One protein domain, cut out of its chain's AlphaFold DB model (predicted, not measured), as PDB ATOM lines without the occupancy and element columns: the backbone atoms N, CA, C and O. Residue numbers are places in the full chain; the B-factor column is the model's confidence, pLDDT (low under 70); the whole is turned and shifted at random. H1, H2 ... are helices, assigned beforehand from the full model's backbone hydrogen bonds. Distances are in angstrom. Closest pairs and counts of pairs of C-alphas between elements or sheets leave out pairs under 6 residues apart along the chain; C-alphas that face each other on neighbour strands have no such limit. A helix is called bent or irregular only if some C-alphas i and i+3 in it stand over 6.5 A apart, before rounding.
ATOM      1  N   TYR A  38      69.080  28.393 -48.834       89.75
ATOM      2  CA  TYR A  38      68.286  29.134 -49.819       89.75
ATOM      3  C   TYR A  38      67.342  28.245 -50.659       89.75
ATOM      4  O   TYR A  38      66.176  28.619 -50.849       89.75
ATOM      5  N   PRO A  39      67.752  27.042 -51.121       91.38
ATOM      6  CA  PRO A  39      66.850  26.098 -51.781       91.38
ATOM      7  C   PRO A  39      65.653  25.673 -50.920       91.38
ATOM      8  O   PRO A  39      64.563  25.486 -51.458       91.38
ATOM      9  N   TYR A  40      65.819  25.558 -49.597       93.38
ATOM     10  CA  TYR A  40      64.731  25.165 -48.693       93.38
ATOM     11  C   TYR A  40      63.636  26.228 -48.666       93.38
ATOM     12  O   TYR A  40      62.463  25.914 -48.857       93.38
ATOM     13  N   GLN A  41      64.012  27.499 -48.513       91.81
ATOM     14  CA  GLN A  41      63.040  28.592 -48.468       91.81
ATOM     15  C   GLN A  41      62.388  28.880 -49.809       91.81
ATOM     16  O   GLN A  41      61.185  29.110 -49.865       91.81
ATOM     17  N   THR A  42      63.154  28.864 -50.899       92.94
ATOM     18  CA  THR A  42      62.581  29.083 -52.236       92.94
ATOM     19  C   THR A  42      61.588  27.986 -52.598       92.94
ATOM     20  O   THR A  42      60.487  28.292 -53.061       92.94
ATOM     21  N   THR A  43      61.926  26.730 -52.291       94.06
ATOM     22  CA  THR A  43      61.014  25.593 -52.436       94.06
ATOM     23  C   THR A  43      59.786  25.776 -51.547       94.06
ATOM     24  O   THR A  43      58.668  25.728 -52.050       94.06
ATOM     25  N   TYR A  44      59.960  26.073 -50.256       94.75
ATOM     26  CA  TYR A  44      58.847  26.334 -49.343       94.75
ATOM     27  C   TYR A  44      57.908  27.429 -49.859       94.75
ATOM     28  O   TYR A  44      56.708  27.200 -49.927       94.75
ATOM     29  N   ILE A  45      58.428  28.587 -50.276       93.69
ATOM     30  CA  ILE A  45      57.614  29.709 -50.769       93.69
ATOM     31  C   ILE A  45      56.818  29.295 -52.011       93.69
ATOM     32  O   ILE A  45      55.627  29.594 -52.109       93.69
ATOM     33  N   GLN A  46      57.444  28.582 -52.952       95.06
ATOM     34  CA  GLN A  46      56.761  28.084 -54.147       95.06
ATOM     35  C   GLN A  46      55.620  27.123 -53.788       95.06
ATOM     36  O   GLN A  46      54.510  27.249 -54.305       95.06
ATOM     37  N   LEU A  47      55.892  26.175 -52.894       94.75
ATOM     38  CA  LEU A  47      54.922  25.189 -52.427       94.75
ATOM     39  C   LEU A  47      53.795  25.831 -51.623       94.75
ATOM     40  O   LEU A  47      52.634  25.492 -51.821       94.75
ATOM     41  N   PHE A  48      54.126  26.792 -50.764       93.12
ATOM     42  CA  PHE A  48      53.174  27.497 -49.921       93.12
ATOM     43  C   PHE A  48      52.197  28.326 -50.751       93.12
ATOM     44  O   PHE A  48      51.010  28.325 -50.452       93.12
ATOM     45  N   ARG A  49      52.644  28.936 -51.857       94.50
ATOM     46  CA  ARG A  49      51.737  29.588 -52.821       94.50
ATOM     47  C   ARG A  49      50.744  28.608 -53.438       94.50
ATOM     48  O   ARG A  49      49.562  28.918 -53.532       94.50
ATOM     49  N   GLN A  50      51.222  27.433 -53.846       95.00
ATOM     50  CA  GLN A  50      50.371  26.401 -54.446       95.00
ATOM     51  C   GLN A  50      49.350  25.870 -53.434       95.00
ATOM     52  O   GLN A  50      48.165  25.794 -53.744       95.00
ATOM     53  N   TYR A  51      49.802  25.579 -52.215       92.94
ATOM     54  CA  TYR A  51      48.951  25.136 -51.116       92.94
ATOM     55  C   TYR A  51      47.916  26.193 -50.717       92.94
ATOM     56  O   TYR A  51      46.731  25.891 -50.656       92.94
ATOM     57  N   ALA A  52      48.330  27.446 -50.501       89.69
ATOM     58  CA  ALA A  52      47.422  28.521 -50.105       89.69
ATOM     59  C   ALA A  52      46.333  28.758 -51.162       89.69
ATOM     60  O   ALA A  52      45.172  28.962 -50.815       89.69
ATOM     61  N   GLN A  53      46.683  28.671 -52.450       94.81
ATOM     62  CA  GLN A  53      45.703  28.773 -53.529       94.81
ATOM     63  C   GLN A  53      44.739  27.578 -53.553       94.81
ATOM     64  O   GLN A  53      43.543  27.759 -53.773       94.81
ATOM     65  N   GLN A  54      45.244  26.363 -53.328       92.94
ATOM     66  CA  GLN A  54      44.417  25.158 -53.247       92.94
ATOM     67  C   GLN A  54      43.429  25.236 -52.076       92.94
ATOM     68  O   GLN A  54      42.246  24.955 -52.267       92.94
ATOM     69  N   GLU A  55      43.885  25.681 -50.905       88.19
ATOM     70  CA  GLU A  55      43.031  25.874 -49.731       88.19
ATOM     71  C   GLU A  55      41.990  26.973 -49.946       88.19
ATOM     72  O   GLU A  55      40.827  26.777 -49.607       88.19
ATOM     73  N   LEU A  56      42.360  28.090 -50.580       91.62
ATOM     74  CA  LEU A  56      41.398  29.129 -50.947       91.62
ATOM     75  C   LEU A  56      40.292  28.569 -51.850       91.62
ATOM     76  O   LEU A  56      39.113  28.775 -51.572       91.62
ATOM     77  N   ASN A  57      40.662  27.815 -52.888       93.94
ATOM     78  CA  ASN A  57      39.695  27.202 -53.797       93.94
ATOM     79  C   ASN A  57      38.792  26.187 -53.068       93.94
ATOM     80  O   ASN A  57      37.593  26.121 -53.343       93.94
ATOM     81  N   ARG A  58      39.355  25.406 -52.132       91.81
ATOM     82  CA  ARG A  58      38.615  24.439 -51.310       91.81
ATOM     83  C   ARG A  58      37.574  25.141 -50.442       91.81
ATOM     84  O   ARG A  58      36.392  24.831 -50.558       91.81
ATOM     85  N   VAL A  59      38.003  26.122 -49.647       87.62
ATOM     86  CA  VAL A  59      37.123  26.877 -48.743       87.62
ATOM     87  C   VAL A  59      36.050  27.637 -49.525       87.62
ATOM     88  O   VAL A  59      34.890  27.641 -49.127       87.62
ATOM     89  N   GLN A  60      36.392  28.226 -50.677       91.94
ATOM     90  CA  GLN A  60      35.405  28.868 -51.554       91.94
ATOM     91  C   GLN A  60      34.333  27.889 -52.038       91.94
ATOM     92  O   GLN A  60      33.155  28.239 -52.046       91.94
ATOM     93  N   LYS A  61      34.722  26.672 -52.431       93.12
ATOM     94  CA  LYS A  61      33.787  25.640 -52.894       93.12
ATOM     95  C   LYS A  61      32.894  25.124 -51.762       93.12
ATOM     96  O   LYS A  61      31.696  24.969 -51.974       93.12
ATOM     97  N   GLU A  62      33.462  24.883 -50.580       90.62
ATOM     98  CA  GLU A  62      32.719  24.475 -49.379       90.62
ATOM     99  C   GLU A  62      31.677  25.531 -48.999       90.62
ATOM    100  O   GLU A  62      30.500  25.215 -48.850       90.62
ATOM    101  N   LEU A  63      32.088  26.800 -48.957       88.38
ATOM    102  CA  LEU A  63      31.203  27.914 -48.632       88.38
ATOM    103  C   LEU A  63      30.122  28.122 -49.708       88.38
ATOM    104  O   LEU A  63      28.971  28.396 -49.388       88.38
ATOM    105  N   GLN A  64      30.450  27.947 -50.994       87.88
ATOM    106  CA  GLN A  64      29.457  28.001 -52.075       87.88
ATOM    107  C   GLN A  64      28.396  26.896 -51.963       87.88
ATOM    108  O   GLN A  64      27.242  27.148 -52.304       87.88
ATOM    109  N   GLY A  65      28.775  25.708 -51.485       88.50
ATOM    110  CA  GLY A  65      27.874  24.573 -51.282       88.50
ATOM    111  C   GLY A  65      27.055  24.611 -49.985       88.50
ATOM    112  O   GLY A  65      26.120  23.825 -49.856       88.50
ATOM    113  N   ASP A  66      27.371  25.499 -49.036       90.44
ATOM    114  CA  ASP A  66      26.640  25.632 -47.770       90.44
ATOM    115  C   ASP A  66      25.290  26.347 -48.001       90.44
ATOM    116  O   ASP A  66      25.224  27.548 -48.280       90.44
ATOM    117  N   ALA A  67      24.194  25.589 -47.887       90.00
ATOM    118  CA  ALA A  67      22.833  26.091 -48.073       90.00
ATOM    119  C   ALA A  67      22.449  27.172 -47.049       90.00
ATOM    120  O   ALA A  67      21.741  28.119 -47.396       90.00
ATOM    121  N   GLU A  68      22.938  27.065 -45.810       89.19
ATOM    122  CA  GLU A  68      22.719  28.062 -44.763       89.19
ATOM    123  C   GLU A  68      23.451  29.360 -45.110       89.19
ATOM    124  O   GLU A  68      22.870  30.439 -45.020       89.19
ATOM    125  N   TYR A  69      24.692  29.271 -45.592       89.44
ATOM    126  CA  TYR A  69      25.442  30.439 -46.059       89.44
ATOM    127  C   TYR A  69      24.748  31.144 -47.237       89.44
ATOM    128  O   TYR A  69      24.603  32.369 -47.222       89.44
ATOM    129  N   GLN A  70      24.256  30.395 -48.234       91.44
ATOM    130  CA  GLN A  70      23.499  30.985 -49.350       91.44
ATOM    131  C   GLN A  70      22.206  31.654 -48.872       91.44
ATOM    132  O   GLN A  70      21.858  32.743 -49.339       91.44
ATOM    133  N   GLN A  71      21.516  31.037 -47.912       91.44
ATOM    134  CA  GLN A  71      20.300  31.584 -47.323       91.44
ATOM    135  C   GLN A  71      20.579  32.863 -46.524       91.44
ATOM    136  O   GLN A  71      19.892  33.862 -46.733       91.44
ATOM    137  N   LEU A  72      21.612  32.874 -45.674       90.62
ATOM    138  CA  LEU A  72      22.049  34.057 -44.924       90.62
ATOM    139  C   LEU A  72      22.417  35.203 -45.867       90.62
ATOM    140  O   LEU A  72      22.026  36.346 -45.640       90.62
ATOM    141  N   LYS A  73      23.120  34.901 -46.964       91.25
ATOM    142  CA  LYS A  73      23.478  35.891 -47.984       91.25
ATOM    143  C   LYS A  73      22.241  36.476 -48.667       91.25
ATOM    144  O   LYS A  73      22.175  37.690 -48.855       91.25
ATOM    145  N   LYS A  74      21.255  35.639 -49.001       92.06
ATOM    146  CA  LYS A  74      19.984  36.073 -49.593       92.06
ATOM    147  C   LYS A  74      19.173  36.935 -48.620       92.06
ATOM    148  O   LYS A  74      18.744  38.020 -48.995       92.06
ATOM    149  N   GLN A  75      19.042  36.510 -47.364       91.38
ATOM    150  CA  GLN A  75      18.365  37.275 -46.309       91.38
ATOM    151  C   GLN A  75      19.042  38.626 -46.072       91.38
ATOM    152  O   GLN A  75      18.377  39.659 -46.039       91.38
ATOM    153  N   LEU A  76      20.377  38.644 -45.992       90.19
ATOM    154  CA  LEU A  76      21.138  39.880 -45.848       90.19
ATOM    155  C   LEU A  76      20.917  40.808 -47.048       90.19
ATOM    156  O   LEU A  76      20.765  42.014 -46.852       90.19
ATOM    157  N   GLN A  77      20.863  40.276 -48.273       89.44
ATOM    158  CA  GLN A  77      20.544  41.052 -49.476       89.44
ATOM    159  C   GLN A  77      19.121  41.619 -49.444       89.44
ATOM    160  O   GLN A  77      18.941  42.790 -49.771       89.44
ATOM    161  N   GLU A  78      18.125  40.840 -49.023       89.12
ATOM    162  CA  GLU A  78      16.727  41.274 -48.918       89.12
ATOM    163  C   GLU A  78      16.550  42.382 -47.868       89.12
ATOM    164  O   GLU A  78      15.964  43.427 -48.163       89.12
ATOM    165  N   VAL A  79      17.106  42.198 -46.667       86.62
ATOM    166  CA  VAL A  79      17.081  43.203 -45.590       86.62
ATOM    167  C   VAL A  79      17.857  44.455 -46.007       86.62
ATOM    168  O   VAL A  79      17.364  45.575 -45.861       86.62
ATOM    169  N   SER A  80      19.033  44.286 -46.621       84.00
ATOM    170  CA  SER A  80      19.827  45.410 -47.135       84.00
ATOM    171  C   SER A  80      19.115  46.162 -48.259       84.00
ATOM    172  O   SER A  80      19.231  47.382 -48.333       84.00
ATOM    173  N   ALA A  81      18.369  45.480 -49.134       85.75
ATOM    174  CA  ALA A  81      17.589  46.117 -50.194       85.75
ATOM    175  C   ALA A  81      16.428  46.946 -49.623       85.75
ATOM    176  O   ALA A  81      16.234  48.083 -50.056       85.75
ATOM    177  N   LYS A  82      15.716  46.424 -48.612       83.81
ATOM    178  CA  LYS A  82      14.655  47.151 -47.890       83.81
ATOM    179  C   LYS A  82      15.194  48.405 -47.198       83.81
ATOM    180  O   LYS A  82      14.596  49.469 -47.314       83.81
ATOM    181  N   LEU A  83      16.353  48.303 -46.547       77.56
ATOM    182  CA  LEU A  83      17.021  49.439 -45.905       77.56
ATOM    183  C   LEU A  83      17.515  50.479 -46.932       77.56
ATOM    184  O   LEU A  83      17.289  51.677 -46.777       77.56
ATOM    185  N   ASN A  84      18.129  50.032 -48.034       76.44
ATOM    186  CA  ASN A  84      18.655  50.906 -49.092       76.44
ATOM    187  C   ASN A  84      17.578  51.559 -49.977       76.44
ATOM    188  O   ASN A  84      17.909  52.449 -50.766       76.44
ATOM    189  N   ALA A  85      16.317  51.133 -49.871       81.19
ATOM    190  CA  ALA A  85      15.186  51.798 -50.513       81.19
ATOM    191  C   ALA A  85      14.896  53.175 -49.889       81.19
ATOM    192  O   ALA A  85      14.335  54.041 -50.557       81.19
ATOM    193  N   ASN A  86      15.327  53.410 -48.643       74.56
ATOM    194  CA  ASN A  86      15.229  54.707 -47.984       74.56
ATOM    195  C   ASN A  86      16.418  55.607 -48.395       74.56
ATOM    196  O   ASN A  86      17.567  55.295 -48.062       74.56
ATOM    197  N   PRO A  87      16.178  56.746 -49.080       77.50
ATOM    198  CA  PRO A  87      17.245  57.631 -49.553       77.50
ATOM    199  C   PRO A  87      18.145  58.153 -48.428       77.50
ATOM    200  O   PRO A  87      19.357  58.251 -48.610       77.50
ATOM    201  N   ARG A  88      17.562  58.423 -47.251       74.69
ATOM    202  CA  ARG A  88      18.246  58.996 -46.085       74.69
ATOM    203  C   ARG A  88      19.121  57.970 -45.370       74.69
ATOM    204  O   ARG A  88      20.240  58.284 -44.980       74.69
ATOM    205  N   TYR A  89      18.648  56.728 -45.248       75.56
ATOM    206  CA  TYR A  89      19.472  55.622 -44.752       75.56
ATOM    207  C   TYR A  89      20.623  55.317 -45.722       75.56
ATOM    208  O   TYR A  89      21.765  55.162 -45.301       75.56
ATOM    209  N   LYS A  90      20.346  55.277 -47.032       76.62
ATOM    210  CA  LYS A  90      21.347  55.009 -48.077       76.62
ATOM    211  C   LYS A  90      22.466  56.054 -48.096       76.62
ATOM    212  O   LYS A  90      23.621  55.706 -48.325       76.62
ATOM    213  N   GLU A  91      22.131  57.319 -47.871       80.94
ATOM    214  CA  GLU A  91      23.092  58.419 -47.758       80.94
ATOM    215  C   GLU A  91      23.979  58.267 -46.516       80.94
ATOM    216  O   GLU A  91      25.196  58.139 -46.651       80.94
ATOM    217  N   LEU A  92      23.374  58.161 -45.327       74.81
ATOM    218  CA  LEU A  92      24.110  58.022 -44.066       74.81
ATOM    219  C   LEU A  92      24.936  56.723 -44.021       74.81
ATOM    220  O   LEU A  92      26.074  56.727 -43.564       74.81
ATOM    221  N   SER A  93      24.421  55.613 -44.559       71.31
ATOM    222  CA  SER A  93      25.150  54.340 -44.639       71.31
ATOM    223  C   SER A  93      26.371  54.416 -45.561       71.31
ATOM    224  O   SER A  93      27.382  53.776 -45.266       71.31
ATOM    225  N   ARG A  94      26.319  55.188 -46.657       79.88
ATOM    226  CA  ARG A  94      27.498  55.451 -47.506       79.88
ATOM    227  C   ARG A  94      28.522  56.314 -46.783       79.88
ATOM    228  O   ARG A  94      29.718  56.103 -46.959       79.88
ATOM    229  N   GLU A  95      28.059  57.257 -45.974       79.44
ATOM    230  CA  GLU A  95      28.919  58.119 -45.168       79.44
ATOM    231  C   GLU A  95      29.644  57.315 -44.078       79.44
ATOM    232  O   GLU A  95      30.865  57.411 -43.966       79.44
ATOM    233  N   VAL A  96      28.942  56.404 -43.389       71.75
ATOM    234  CA  VAL A  96      29.554  55.426 -42.467       71.75
ATOM    235  C   VAL A  96      30.550  54.521 -43.192       71.75
ATOM    236  O   VAL A  96      31.644  54.293 -42.685       71.75
ATOM    237  N   ALA A  97      30.210  54.005 -44.378       70.81
ATOM    238  CA  ALA A  97      31.121  53.156 -45.149       70.81
ATOM    239  C   ALA A  97      32.403  53.906 -45.551       70.81
ATOM    240  O   ALA A  97      33.499  53.365 -45.423       70.81
ATOM    241  N   ARG A  98      32.278  55.172 -45.964       82.94
ATOM    242  CA  ARG A  98      33.420  56.038 -46.282       82.94
ATOM    243  C   ARG A  98      34.281  56.319 -45.046       82.94
ATOM    244  O   ARG A  98      35.501  56.217 -45.132       82.94
ATOM    245  N   LEU A  99      33.664  56.641 -43.907       74.88
ATOM    246  CA  LEU A  99      34.385  56.875 -42.653       74.88
ATOM    247  C   LEU A  99      35.071  55.604 -42.141       74.88
ATOM    248  O   LEU A  99      36.201  55.687 -41.676       74.88
ATOM    249  N   ASN A 100      34.457  54.428 -42.301       66.56
ATOM    250  CA  ASN A 100      35.093  53.141 -42.007       66.56
ATOM    251  C   ASN A 100      36.312  52.879 -42.904       66.56
ATOM    252  O   ASN A 100      37.326  52.380 -42.426       66.56
ATOM    253  N   GLU A 101      36.243  53.223 -44.192       73.06
ATOM    254  CA  GLU A 101      37.373  53.118 -45.124       73.06
ATOM    255  C   GLU A 101      38.532  54.047 -44.704       73.06
ATOM    256  O   GLU A 101      39.698  53.646 -44.707       73.06
ATOM    257  N   GLU A 102      38.220  55.286 -44.309       75.25
ATOM    258  CA  GLU A 102      39.193  56.255 -43.788       75.25
ATOM    259  C   GLU A 102      39.786  55.797 -42.444       75.25
ATOM    260  O   GLU A 102      41.008  55.790 -42.279       75.25
ATOM    261  N   LEU A 103      38.951  55.318 -41.518       70.88
ATOM    262  CA  LEU A 103      39.373  54.784 -40.224       70.88
ATOM    263  C   LEU A 103      40.257  53.549 -40.399       70.88
ATOM    264  O   LEU A 103      41.300  53.459 -39.759       70.88
ATOM    265  N   LYS A 104      39.907  52.632 -41.310       69.81
ATOM    266  CA  LYS A 104      40.708  51.444 -41.621       69.81
ATOM    267  C   LYS A 104      42.086  51.820 -42.154       69.81
ATOM    268  O   LYS A 104      43.064  51.196 -41.752       69.81
ATOM    269  N   LYS A 105      42.202  52.853 -42.998       76.19
ATOM    270  CA  LYS A 105      43.506  53.363 -43.463       76.19
ATOM    271  C   LYS A 105      44.346  53.884 -42.295       76.19
ATOM    272  O   LYS A 105      45.508  53.502 -42.172       76.19
ATOM    273  N   VAL A 106      43.748  54.677 -41.404       70.38
ATOM    274  CA  VAL A 106      44.436  55.224 -40.219       70.38
ATOM    275  C   VAL A 106      44.812  54.116 -39.225       70.38
ATOM    276  O   VAL A 106      45.925  54.099 -38.710       70.38
ATOM    277  N   GLN A 107      43.933  53.140 -38.994       63.44
ATOM    278  CA  GLN A 107      44.195  51.969 -38.151       63.44
ATOM    279  C   GLN A 107      45.258  51.047 -38.745       63.44
ATOM    280  O   GLN A 107      46.044  50.471 -37.995       63.44
ATOM    281  N   THR A 108      45.317  50.919 -40.073       67.19
ATOM    282  CA  THR A 108      46.376  50.170 -40.763       67.19
ATOM    283  C   THR A 108      47.721  50.847 -40.536       67.19
ATOM    284  O   THR A 108      48.644  50.184 -40.077       67.19
ATOM    285  N   GLN A 109      47.800  52.172 -40.703       67.19
ATOM    286  CA  GLN A 109      49.003  52.945 -40.370       67.19
ATOM    287  C   GLN A 109      49.395  52.795 -38.892       67.19
ATOM    288  O   GLN A 109      50.564  52.599 -38.573       67.19
ATOM    289  N   LEU A 110      48.420  52.825 -37.976       60.72
ATOM    290  CA  LEU A 110      48.660  52.618 -36.544       60.72
ATOM    291  C   LEU A 110      49.173  51.200 -36.243       60.72
ATOM    292  O   LEU A 110      50.016  51.019 -35.368       60.72
ATOM    293  N   SER A 111      48.655  50.197 -36.956       54.88
ATOM    294  CA  SER A 111      49.009  48.783 -36.796       54.88
ATOM    295  C   SER A 111      50.385  48.473 -37.373       54.88
ATOM    296  O   SER A 111      51.147  47.760 -36.732       54.88
ATOM    297  N   GLU A 112      50.730  49.045 -38.528       60.19
ATOM    298  CA  GLU A 112      52.074  48.994 -39.116       60.19
ATOM    299  C   GLU A 112      53.101  49.627 -38.168       60.19
ATOM    300  O   GLU A 112      54.103  49.008 -37.829       60.19
ATOM    301  N   VAL A 113      52.794  50.807 -37.625       56.09
ATOM    302  CA  VAL A 113      53.666  51.524 -36.682       56.09
ATOM    303  C   VAL A 113      53.752  50.823 -35.317       56.09
ATOM    304  O   VAL A 113      54.790  50.867 -34.657       56.09
ATOM    305  N   ARG A 114      52.688  50.134 -34.881       52.75
ATOM    306  CA  ARG A 114      52.695  49.265 -33.692       52.75
ATOM    307  C   ARG A 114      53.515  47.998 -33.919       52.75
ATOM    308  O   ARG A 114      54.210  47.572 -33.003       52.75
ATOM    309  N   LEU A 115      53.434  47.401 -35.107       49.94
ATOM    310  CA  LEU A 115      54.270  46.273 -35.507       49.94
ATOM    311  C   LEU A 115      55.742  46.681 -35.526       49.94
ATOM    312  O   LEU A 115      56.544  45.970 -34.939       49.94
ATOM    313  N   ASP A 116      56.075  47.852 -36.072       51.50
ATOM    314  CA  ASP A 116      57.429  48.407 -36.012       51.50
ATOM    315  C   ASP A 116      57.869  48.677 -34.561       51.50
ATOM    316  O   ASP A 116      58.975  48.309 -34.179       51.50
ATOM    317  N   TYR A 117      57.005  49.252 -33.714       48.34
ATOM    318  CA  TYR A 117      57.287  49.466 -32.285       48.34
ATOM    319  C   TYR A 117      57.604  48.154 -31.549       48.34
ATOM    320  O   TYR A 117      58.586  48.089 -30.814       48.34
ATOM    321  N   LEU A 118      56.803  47.107 -31.779       45.12
ATOM    322  CA  LEU A 118      57.009  45.775 -31.202       45.12
ATOM    323  C   LEU A 118      58.272  45.106 -31.763       45.12
ATOM    324  O   LEU A 118      59.015  44.481 -31.016       45.12
ATOM    325  N   HIS A 119      58.564  45.295 -33.053       45.34
ATOM    326  CA  HIS A 119      59.790  44.802 -33.686       45.34
ATOM    327  C   HIS A 119      61.050  45.457 -33.093       45.34
ATOM    328  O   HIS A 119      62.073  44.801 -32.934       45.34
ATOM    329  N   TYR A 120      60.963  46.736 -32.709       47.66
ATOM    330  CA  TYR A 120      62.052  47.483 -32.070       47.66
ATOM    331  C   TYR A 120      62.184  47.246 -30.555       47.66
ATOM    332  O   TYR A 120      63.240  47.551 -30.002       47.66
ATOM    333  N   GLU A 121      61.162  46.719 -29.873       44.22
ATOM    334  CA  GLU A 121      61.318  46.195 -28.504       44.22
ATOM    335  C   GLU A 121      62.069  44.852 -28.485       44.22
ATOM    336  O   GLU A 121      62.778  44.581 -27.516       44.22
ATOM    337  N   ASP A 122      62.012  44.079 -29.576       42.78
ATOM    338  CA  ASP A 122      62.721  42.800 -29.734       42.78
ATOM    339  C   ASP A 122      64.178  42.938 -30.255       42.78
ATOM    340  O   ASP A 122      64.976  42.006 -30.105       42.78
ATOM    341  N   GLU A 123      64.587  44.090 -30.815       38.88
ATOM    342  CA  GLU A 123      65.961  44.338 -31.299       38.88
ATOM    343  C   GLU A 123      66.818  45.199 -30.339       38.88
ATOM    344  O   GLU A 123      66.563  46.373 -30.063       38.88
ATOM    345  N   TYR A 124      67.921  44.619 -29.860       42.91
ATOM    346  CA  TYR A 124      68.862  45.208 -28.901       42.91
ATOM    347  C   TYR A 124      69.707  46.355 -29.512       42.91
ATOM    348  O   TYR A 124      70.780  46.121 -30.058       42.91
ATOM    349  N   PHE A 125      69.291  47.619 -29.354       36.69
ATOM    350  CA  PHE A 125      70.196  48.788 -29.399       36.69
ATOM    351  C   PHE A 125      69.762  49.874 -28.396       36.69
ATOM    352  O   PHE A 125      69.061  50.837 -28.716       36.69
ATOM    353  N   TRP A 126      70.246  49.750 -27.159       37.28
ATOM    354  CA  TRP A 126      69.881  50.600 -26.016       37.28
ATOM    355  C   TRP A 126      70.308  52.082 -26.093       37.28
ATOM    356  O   TRP A 126      69.914  52.861 -25.234       37.28
ATOM    357  N   ALA A 127      71.024  52.527 -27.135       40.22
ATOM    358  CA  ALA A 127      71.430  53.934 -27.294       40.22
ATOM    359  C   ALA A 127      70.621  54.734 -28.342       40.22
ATOM    360  O   ALA A 127      70.754  55.953 -28.417       40.22
ATOM    361  N   ARG A 128      69.763  54.090 -29.155       44.00
ATOM    362  CA  ARG A 128      68.936  54.770 -30.187       44.00
ATOM    363  C   ARG A 128      67.421  54.713 -29.927       44.00
ATOM    364  O   ARG A 128      66.656  55.365 -30.647       44.00
ATOM    365  N   SER A 129      66.995  54.005 -28.878       48.94
ATOM    366  CA  SER A 129      65.592  53.673 -28.575       48.94
ATOM    367  C   SER A 129      64.721  54.862 -28.157       48.94
ATOM    368  O   SER A 129      63.521  54.855 -28.435       48.94
ATOM    369  N   GLN A 130      65.287  55.926 -27.574       54.62
ATOM    370  CA  GLN A 130      64.500  57.122 -27.247       54.62
ATOM    371  C   GLN A 130      63.921  57.777 -28.504       54.62
ATOM    372  O   GLN A 130      62.744  58.098 -28.526       54.62
ATOM    373  N   SER A 131      64.684  57.893 -29.595       54.72
ATOM    374  CA  SER A 131      64.211  58.562 -30.819       54.72
ATOM    375  C   SER A 131      63.064  57.826 -31.531       54.72
ATOM    376  O   SER A 131      62.251  58.454 -32.207       54.72
ATOM    377  N   ALA A 132      63.000  56.496 -31.418       51.03
ATOM    378  CA  ALA A 132      61.945  55.668 -32.005       51.03
ATOM    379  C   ALA A 132      60.695  55.643 -31.112       51.03
ATOM    380  O   ALA A 132      59.593  55.846 -31.618       51.03
ATOM    381  N   LYS A 133      60.865  55.527 -29.784       53.44
ATOM    382  CA  LYS A 133      59.775  55.687 -28.802       53.44
ATOM    383  C   LYS A 133      59.150  57.080 -28.870       53.44
ATOM    384  O   LYS A 133      57.931  57.205 -28.818       53.44
ATOM    385  N   GLU A 134      59.969  58.114 -29.058       64.38
ATOM    386  CA  GLU A 134      59.513  59.493 -29.224       64.38
ATOM    387  C   GLU A 134      58.795  59.689 -30.564       64.38
ATOM    388  O   GLU A 134      57.772  60.363 -30.614       64.38
ATOM    389  N   ARG A 135      59.267  59.054 -31.647       63.47
ATOM    390  CA  ARG A 135      58.561  59.038 -32.940       63.47
ATOM    391  C   ARG A 135      57.212  58.329 -32.848       63.47
ATOM    392  O   ARG A 135      56.232  58.903 -33.303       63.47
ATOM    393  N   TYR A 136      57.138  57.156 -32.214       61.12
ATOM    394  CA  TYR A 136      55.882  56.437 -31.974       61.12
ATOM    395  C   TYR A 136      54.922  57.260 -31.111       61.12
ATOM    396  O   TYR A 136      53.771  57.451 -31.490       61.12
ATOM    397  N   ARG A 137      55.396  57.833 -29.993       67.12
ATOM    398  CA  ARG A 137      54.592  58.737 -29.153       67.12
ATOM    399  C   ARG A 137      54.094  59.950 -29.924       67.12
ATOM    400  O   ARG A 137      52.919  60.270 -29.802       67.12
ATOM    401  N   ARG A 138      54.947  60.601 -30.721       73.88
ATOM    402  CA  ARG A 138      54.554  61.749 -31.553       73.88
ATOM    403  C   ARG A 138      53.524  61.350 -32.599       73.88
ATOM    404  O   ARG A 138      52.536  62.056 -32.740       73.88
ATOM    405  N   LEU A 139      53.702  60.219 -33.283       66.00
ATOM    406  CA  LEU A 139      52.735  59.740 -34.274       66.00
ATOM    407  C   LEU A 139      51.404  59.353 -33.621       66.00
ATOM    408  O   LEU A 139      50.351  59.709 -34.134       66.00
ATOM    409  N   MET A 140      51.434  58.692 -32.461       64.75
ATOM    410  CA  MET A 140      50.239  58.395 -31.667       64.75
ATOM    411  C   MET A 140      49.552  59.681 -31.202       64.75
ATOM    412  O   MET A 140      48.338  59.785 -31.306       64.75
ATOM    413  N   GLN A 141      50.303  60.686 -30.748       76.75
ATOM    414  CA  GLN A 141      49.762  62.004 -30.398       76.75
ATOM    415  C   GLN A 141      49.200  62.754 -31.617       76.75
ATOM    416  O   GLN A 141      48.247  63.510 -31.462       76.75
ATOM    417  N   GLN A 142      49.747  62.537 -32.816       78.69
ATOM    418  CA  GLN A 142      49.275  63.143 -34.066       78.69
ATOM    419  C   GLN A 142      48.038  62.443 -34.645       78.69
ATOM    420  O   GLN A 142      47.139  63.107 -35.152       78.69
ATOM    421  N   LEU A 143      47.983  61.110 -34.582       73.56
ATOM    422  CA  LEU A 143      46.927  60.300 -35.196       73.56
ATOM    423  C   LEU A 143      45.757  60.033 -34.247       73.56
ATOM    424  O   LEU A 143      44.636  59.879 -34.723       73.56
ATOM    425  N   LYS A 144      45.975  60.018 -32.925       73.81
ATOM    426  CA  LYS A 144      44.906  59.825 -31.932       73.81
ATOM    427  C   LYS A 144      43.777  60.857 -32.064       73.81
ATOM    428  O   LYS A 144      42.638  60.420 -32.142       73.81
ATOM    429  N   PRO A 145      44.034  62.173 -32.207       81.50
ATOM    430  CA  PRO A 145      42.969  63.145 -32.456       81.50
ATOM    431  C   PRO A 145      42.167  62.836 -33.725       81.50
ATOM    432  O   PRO A 145      40.966  63.070 -33.765       81.50
ATOM    433  N   THR A 146      42.816  62.289 -34.757       77.75
ATOM    434  CA  THR A 146      42.162  61.880 -36.008       77.75
ATOM    435  C   THR A 146      41.307  60.631 -35.812       77.75
ATOM    436  O   THR A 146      40.184  60.597 -36.302       77.75
ATOM    437  N   VAL A 147      41.791  59.629 -35.069       71.19
ATOM    438  CA  VAL A 147      41.015  58.430 -34.705       71.19
ATOM    439  C   VAL A 147      39.818  58.807 -33.839       71.19
ATOM    440  O   VAL A 147      38.701  58.413 -34.161       71.19
ATOM    441  N   ASP A 148      40.027  59.610 -32.795       76.50
ATOM    442  CA  ASP A 148      38.973  60.069 -31.888       76.50
ATOM    443  C   ASP A 148      37.931  60.901 -32.658       76.50
ATOM    444  O   ASP A 148      36.731  60.701 -32.492       76.50
ATOM    445  N   LYS A 149      38.371  61.767 -33.585       80.69
ATOM    446  CA  LYS A 149      37.486  62.545 -34.464       80.69
ATOM    447  C   LYS A 149      36.676  61.660 -35.411       80.69
ATOM    448  O   LYS A 149      35.468  61.846 -35.503       80.69
ATOM    449  N   LEU A 150      37.314  60.722 -36.114       75.31
ATOM    450  CA  LEU A 150      36.627  59.808 -37.037       75.31
ATOM    451  C   LEU A 150      35.647  58.893 -36.288       75.31
ATOM    452  O   LEU A 150      34.547  58.650 -36.776       75.31
ATOM    453  N   THR A 151      36.018  58.447 -35.085       71.00
ATOM    454  CA  THR A 151      35.164  57.632 -34.209       71.00
ATOM    455  C   THR A 151      33.961  58.438 -33.723       71.00
ATOM    456  O   THR A 151      32.835  57.986 -33.882       71.00
ATOM    457  N   ALA A 152      34.161  59.671 -33.248       76.62
ATOM    458  CA  ALA A 152      33.068  60.554 -32.839       76.62
ATOM    459  C   ALA A 152      32.135  60.921 -34.010       76.62
ATOM    460  O   ALA A 152      30.920  60.987 -33.841       76.62
ATOM    461  N   GLN A 153      32.680  61.122 -35.217       77.06
ATOM    462  CA  GLN A 153      31.881  61.335 -36.430       77.06
ATOM    463  C   GLN A 153      31.061  60.093 -36.795       77.06
ATOM    464  O   GLN A 153      29.900  60.216 -37.179       77.06
ATOM    465  N   MET A 154      31.637  58.898 -36.648       73.38
ATOM    466  CA  MET A 154      30.906  57.645 -36.830       73.38
ATOM    467  C   MET A 154      29.803  57.469 -35.790       73.38
ATOM    468  O   MET A 154      28.698  57.101 -36.173       73.38
ATOM    469  N   GLU A 155      30.070  57.745 -34.516       73.56
ATOM    470  CA  GLU A 155      29.082  57.649 -33.436       73.56
ATOM    471  C   GLU A 155      27.925  58.638 -33.639       73.56
ATOM    472  O   GLU A 155      26.766  58.256 -33.482       73.56
ATOM    473  N   ASP A 156      28.203  59.875 -34.071       77.44
ATOM    474  CA  ASP A 156      27.165  60.852 -34.434       77.44
ATOM    475  C   ASP A 156      26.311  60.358 -35.610       77.44
ATOM    476  O   ASP A 156      25.079  60.358 -35.544       77.44
ATOM    477  N   ILE A 157      26.943  59.868 -36.680       70.31
ATOM    478  CA  ILE A 157      26.215  59.362 -37.849       70.31
ATOM    479  C   ILE A 157      25.439  58.083 -37.506       70.31
ATOM    480  O   ILE A 157      24.316  57.922 -37.978       70.31
ATOM    481  N   GLN A 158      25.966  57.210 -36.643       69.69
ATOM    482  CA  GLN A 158      25.256  56.037 -36.118       69.69
ATOM    483  C   GLN A 158      24.056  56.445 -35.255       69.69
ATOM    484  O   GLN A 158      22.968  55.895 -35.426       69.69
ATOM    485  N   ALA A 159      24.201  57.457 -34.397       71.25
ATOM    486  CA  ALA A 159      23.101  58.024 -33.620       71.25
ATOM    487  C   ALA A 159      22.038  58.682 -34.519       71.25
ATOM    488  O   ALA A 159      20.843  58.640 -34.216       71.25
ATOM    489  N   ARG A 160      22.446  59.263 -35.654       72.81
ATOM    490  CA  ARG A 160      21.538  59.775 -36.693       72.81
ATOM    491  C   ARG A 160      20.870  58.646 -37.477       72.81
ATOM    492  O   ARG A 160      19.697  58.797 -37.808       72.81
ATOM    493  N   LEU A 161      21.562  57.527 -37.713       67.62
ATOM    494  CA  LEU A 161      21.017  56.299 -38.307       67.62
ATOM    495  C   LEU A 161      19.897  55.718 -37.428       67.62
ATOM    496  O   LEU A 161      18.818  55.427 -37.931       67.62
ATOM    497  N   LEU A 162      20.122  55.669 -36.109       62.31
ATOM    498  CA  LEU A 162      19.164  55.233 -35.078       62.31
ATOM    499  C   LEU A 162      17.887  56.093 -35.001       62.31
ATOM    500  O   LEU A 162      16.866  55.651 -34.474       62.31
ATOM    501  N   LYS A 163      17.937  57.331 -35.511       65.44
ATOM    502  CA  LYS A 163      16.798  58.266 -35.573       65.44
ATOM    503  C   LYS A 163      16.035  58.205 -36.903       65.44
ATOM    504  O   LYS A 163      15.035  58.910 -37.056       65.44
ATOM    505  N   VAL A 164      16.473  57.395 -37.872       65.38
ATOM    506  CA  VAL A 164      15.746  57.163 -39.132       65.38
ATOM    507  C   VAL A 164      14.576  56.205 -38.863       65.38
ATOM    508  O   VAL A 164      14.685  55.029 -39.166       65.38
ATOM    509  N   THR A 165      13.460  56.723 -38.320       59.12
ATOM    510  CA  THR A 165      12.153  56.046 -38.058       59.12
ATOM    511  C   THR A 165      12.213  54.712 -37.284       59.12
ATOM    512  O   THR A 165      12.880  53.768 -37.690       59.12
ATOM    513  N   GLU A 166      11.434  54.576 -36.201       59.12
ATOM    514  CA  GLU A 166      11.382  53.362 -35.354       59.12
ATOM    515  C   GLU A 166      11.168  52.045 -36.136       59.12
ATOM    516  O   GLU A 166      11.705  51.011 -35.741       59.12
ATOM    517  N   GLU A 167      10.487  52.087 -37.289       57.84
ATOM    518  CA  GLU A 167      10.270  50.942 -38.192       57.84
ATOM    519  C   GLU A 167      11.556  50.324 -38.786       57.84
ATOM    520  O   GLU A 167      11.563  49.137 -39.111       57.84
ATOM    521  N   PHE A 168      12.661  51.070 -38.916       68.25
ATOM    522  CA  PHE A 168      13.891  50.574 -39.561       68.25
ATOM    523  C   PHE A 168      15.004  50.183 -38.583       68.25
ATOM    524  O   PHE A 168      15.939  49.482 -38.976       68.25
ATOM    525  N   ASN A 169      14.879  50.541 -37.302       69.31
ATOM    526  CA  ASN A 169      15.822  50.124 -36.259       69.31
ATOM    527  C   ASN A 169      15.836  48.597 -36.076       69.31
ATOM    528  O   ASN A 169      16.893  48.005 -35.859       69.31
ATOM    529  N   ALA A 170      14.677  47.945 -36.224       74.00
ATOM    530  CA  ALA A 170      14.575  46.487 -36.194       74.00
ATOM    531  C   ALA A 170      15.293  45.832 -37.389       74.00
ATOM    532  O   ALA A 170      16.043  44.878 -37.201       74.00
ATOM    533  N   LEU A 171      15.130  46.388 -38.597       79.44
ATOM    534  CA  LEU A 171      15.773  45.890 -39.819       79.44
ATOM    535  C   LEU A 171      17.294  46.116 -39.821       79.44
ATOM    536  O   LEU A 171      18.032  45.251 -40.284       79.44
ATOM    537  N   ASP A 172      17.794  47.244 -39.299       77.62
ATOM    538  CA  ASP A 172      19.244  47.468 -39.176       77.62
ATOM    539  C   ASP A 172      19.872  46.510 -38.154       77.62
ATOM    540  O   ASP A 172      20.934  45.943 -38.416       77.62
ATOM    541  N   LYS A 173      19.185  46.246 -37.034       80.81
ATOM    542  CA  LYS A 173      19.609  45.232 -36.061       80.81
ATOM    543  C   LYS A 173      19.632  43.831 -36.680       80.81
ATOM    544  O   LYS A 173      20.623  43.120 -36.532       80.81
ATOM    545  N   GLU A 174      18.596  43.470 -37.437       85.06
ATOM    546  CA  GLU A 174      18.541  42.212 -38.192       85.06
ATOM    547  C   GLU A 174      19.689  42.117 -39.214       85.06
ATOM    548  O   GLU A 174      20.376  41.098 -39.280       85.06
ATOM    549  N   ARG A 175      19.986  43.200 -39.950       85.88
ATOM    550  CA  ARG A 175      21.142  43.273 -40.861       85.88
ATOM    551  C   ARG A 175      22.452  43.021 -40.117       85.88
ATOM    552  O   ARG A 175      23.274  42.251 -40.600       85.88
ATOM    553  N   GLN A 176      22.669  43.667 -38.969       81.31
ATOM    554  CA  GLN A 176      23.890  43.495 -38.171       81.31
ATOM    555  C   GLN A 176      24.047  42.053 -37.666       81.31
ATOM    556  O   GLN A 176      25.142  41.495 -37.745       81.31
ATOM    557  N   GLU A 177      22.965  41.425 -37.200       85.19
ATOM    558  CA  GLU A 177      22.974  40.022 -36.767       85.19
ATOM    559  C   GLU A 177      23.249  39.057 -37.928       85.19
ATOM    560  O   GLU A 177      24.091  38.165 -37.797       85.19
ATOM    561  N   LEU A 178      22.598  39.252 -39.080       86.56
ATOM    562  CA  LEU A 178      22.851  38.469 -40.294       86.56
ATOM    563  C   LEU A 178      24.295  38.640 -40.780       86.56
ATOM    564  O   LEU A 178      24.946  37.662 -41.139       86.56
ATOM    565  N   GLN A 179      24.822  39.864 -40.742       85.19
ATOM    566  CA  GLN A 179      26.191  40.170 -41.151       85.19
ATOM    567  C   GLN A 179      27.228  39.563 -40.199       85.19
ATOM    568  O   GLN A 179      28.259  39.073 -40.658       85.19
ATOM    569  N   LYS A 180      26.942  39.513 -38.892       81.38
ATOM    570  CA  LYS A 180      27.766  38.798 -37.910       81.38
ATOM    571  C   LYS A 180      27.807  37.295 -38.207       81.38
ATOM    572  O   LYS A 180      28.896  36.745 -38.346       81.38
ATOM    573  N   LYS A 181      26.643  36.655 -38.382       84.50
ATOM    574  CA  LYS A 181      26.546  35.221 -38.722       84.50
ATOM    575  C   LYS A 181      27.253  34.889 -40.040       84.50
ATOM    576  O   LYS A 181      27.940  33.875 -40.141       84.50
ATOM    577  N   LEU A 182      27.125  35.761 -41.044       86.44
ATOM    578  CA  LEU A 182      27.814  35.607 -42.325       86.44
ATOM    579  C   LEU A 182      29.338  35.732 -42.160       86.44
ATOM    580  O   LEU A 182      30.075  34.889 -42.661       86.44
ATOM    581  N   SER A 183      29.809  36.725 -41.398       79.38
ATOM    582  CA  SER A 183      31.237  36.911 -41.109       79.38
ATOM    583  C   SER A 183      31.846  35.735 -40.338       79.38
ATOM    584  O   SER A 183      33.014  35.416 -40.553       79.38
ATOM    585  N   GLU A 184      31.091  35.094 -39.442       80.50
ATOM    586  CA  GLU A 184      31.529  33.889 -38.723       80.50
ATOM    587  C   GLU A 184      31.759  32.719 -39.697       80.50
ATOM    588  O   GLU A 184      32.783  32.039 -39.613       80.50
ATOM    589  N   LYS A 185      30.867  32.536 -40.682       80.88
ATOM    590  CA  LYS A 185      31.017  31.539 -41.761       80.88
ATOM    591  C   LYS A 185      32.164  31.881 -42.723       80.88
ATOM    592  O   LYS A 185      32.871  30.990 -43.189       80.88
ATOM    593  N   GLU A 186      32.385  33.164 -43.006       86.94
ATOM    594  CA  GLU A 186      33.450  33.644 -43.898       86.94
ATOM    595  C   GLU A 186      34.844  33.669 -43.248       86.94
ATOM    596  O   GLU A 186      35.833  33.868 -43.952       86.94
ATOM    597  N   PHE A 187      34.970  33.444 -41.938       79.38
ATOM    598  CA  PHE A 187      36.260  33.516 -41.242       79.38
ATOM    599  C   PHE A 187      37.327  32.609 -41.875       79.38
ATOM    600  O   PHE A 187      38.450  33.044 -42.135       79.38
ATOM    601  N   ALA A 188      36.967  31.367 -42.216       74.00
ATOM    602  CA  ALA A 188      37.873  30.443 -42.900       74.00
ATOM    603  C   ALA A 188      38.313  30.971 -44.279       74.00
ATOM    604  O   ALA A 188      39.473  30.815 -44.668       74.00
ATOM    605  N   LEU A 189      37.406  31.637 -45.003       83.75
ATOM    606  CA  LEU A 189      37.698  32.251 -46.298       83.75
ATOM    607  C   LEU A 189      38.666  33.428 -46.142       83.75
ATOM    608  O   LEU A 189      39.630  33.522 -46.900       83.75
ATOM    609  N   GLN A 190      38.457  34.282 -45.136       80.50
ATOM    610  CA  GLN A 190      39.346  35.405 -44.827       80.50
ATOM    611  C   GLN A 190      40.760  34.917 -44.474       80.50
ATOM    612  O   GLN A 190      41.748  35.449 -44.985       80.50
ATOM    613  N   VAL A 191      40.873  33.855 -43.671       75.12
ATOM    614  CA  VAL A 191      42.162  33.226 -43.331       75.12
ATOM    615  C   VAL A 191      42.850  32.650 -44.575       75.12
ATOM    616  O   VAL A 191      44.060  32.830 -44.753       75.12
ATOM    617  N   ALA A 192      42.103  31.993 -45.469       77.31
ATOM    618  CA  ALA A 192      42.649  31.460 -46.717       77.31
ATOM    619  C   ALA A 192      43.124  32.576 -47.668       77.31
ATOM    620  O   ALA A 192      44.216  32.485 -48.232       77.31
ATOM    621  N   GLN A 193      42.361  33.668 -47.790       83.50
ATOM    622  CA  GLN A 193      42.742  34.851 -48.572       83.50
ATOM    623  C   GLN A 193      44.014  35.510 -48.024       83.50
ATOM    624  O   GLN A 193      44.961  35.743 -48.778       83.50
ATOM    625  N   ALA A 194      44.086  35.726 -46.707       77.62
ATOM    626  CA  ALA A 194      45.274  36.261 -46.045       77.62
ATOM    627  C   ALA A 194      46.500  35.345 -46.229       77.62
ATOM    628  O   ALA A 194      47.625  35.821 -46.399       77.62
ATOM    629  N   SER A 195      46.293  34.025 -46.254       79.00
ATOM    630  CA  SER A 195      47.357  33.048 -46.513       79.00
ATOM    631  C   SER A 195      47.916  33.163 -47.933       79.00
ATOM    632  O   SER A 195      49.135  33.111 -48.109       79.00
ATOM    633  N   VAL A 196      47.060  33.372 -48.942       87.12
ATOM    634  CA  VAL A 196      47.489  33.619 -50.331       87.12
ATOM    635  C   VAL A 196      48.281  34.920 -50.431       87.12
ATOM    636  O   VAL A 196      49.369  34.929 -51.011       87.12
ATOM    637  N   GLU A 197      47.785  36.002 -49.831       85.44
ATOM    638  CA  GLU A 197      48.472  37.297 -49.830       85.44
ATOM    639  C   GLU A 197      49.855  37.202 -49.159       85.44
ATOM    640  O   GLU A 197      50.865  37.660 -49.705       85.44
ATOM    641  N   SER A 198      49.924  36.524 -48.010       81.88
ATOM    642  CA  SER A 198      51.175  36.236 -47.306       81.88
ATOM    643  C   SER A 198      52.140  35.416 -48.171       81.88
ATOM    644  O   SER A 198      53.315  35.770 -48.309       81.88
ATOM    645  N   ALA A 199      51.650  34.369 -48.846       84.88
ATOM    646  CA  ALA A 199      52.456  33.535 -49.736       84.88
ATOM    647  C   ALA A 199      53.004  34.309 -50.952       84.88
ATOM    648  O   ALA A 199      54.123  34.050 -51.409       84.88
ATOM    649  N   GLN A 200      52.244  35.271 -51.482       89.12
ATOM    650  CA  GLN A 200      52.679  36.137 -52.582       89.12
ATOM    651  C   GLN A 200      53.788  37.101 -52.139       89.12
ATOM    652  O   GLN A 200      54.791  37.238 -52.843       89.12
ATOM    653  N   LYS A 201      53.652  37.703 -50.950       87.56
ATOM    654  CA  LYS A 201      54.625  38.649 -50.376       87.56
ATOM    655  C   LYS A 201      55.887  37.981 -49.815       87.56
ATOM    656  O   LYS A 201      56.898  38.660 -49.631       87.56
ATOM    657  N   ALA A 202      55.855  36.672 -49.555       84.44
ATOM    658  CA  ALA A 202      56.971  35.941 -48.967       84.44
ATOM    659  C   ALA A 202      58.249  36.009 -49.829       84.44
ATOM    660  O   ALA A 202      58.238  35.707 -51.027       84.44
TER     661      ALA A 202
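What this domain is: This is residues 38 to 202 of the 928 residues of the protein "C-type cytochrome" of Armatimonadetes bacterium (UniProt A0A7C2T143). Helices form a flat, open C: H2 and H5a, side by side, make its back, and two limbs run from it, H1 with H5b and H3 with H4, a gap between them. The printed part has 165 residues with five named helices, H1 to H5 in order, and no named strand; its class is all helix, and it is loose, with a radius of gyration of the C-alphas of 21.7 A and spans of 61, 44 and 18 A.

How they stand to each other: H1, residues 38 to 65, touches H5b, residues 188 to 201, at Leu 56 and Ala 192, closest C-alphas 5.0 A apart. H2, residues 67 to 84, touches H5a, residues 166 to 185, at Leu 76 and Leu 178, closest C-alphas 6.0 A apart. H3, residues 87 to 122, forms a hairpin with H4a, residues 129 to 142; their closest C-alphas, Tyr 117 and Tyr 136, are 7.1 A apart. Every O i to N i+4 pair is within hydrogen-bond range in H1, H2, H3, H4a, H4b and H5b; 14 of 16 are in H5a.

Where its parts are: H1 runs 40.7 A from C-alpha 38 at (68.286, 29.134, -49.819), H3 51.8 A. Assigned by hydrogen bonds as single helices, H4 and H5 are bent: C-alphas 142 and 145 are 6.5 A apart, 185 and 188 7.0 A; H5a is irregular, C-alphas 167 and 170 6.51 A apart. H4b is residues 145 to 161; H5b ends at (54.625, 38.649, -50.376).

The domain as a whole: The printed part has no cut and no long link; pLDDT is under 70 in 45 residues, among them 107 to 137.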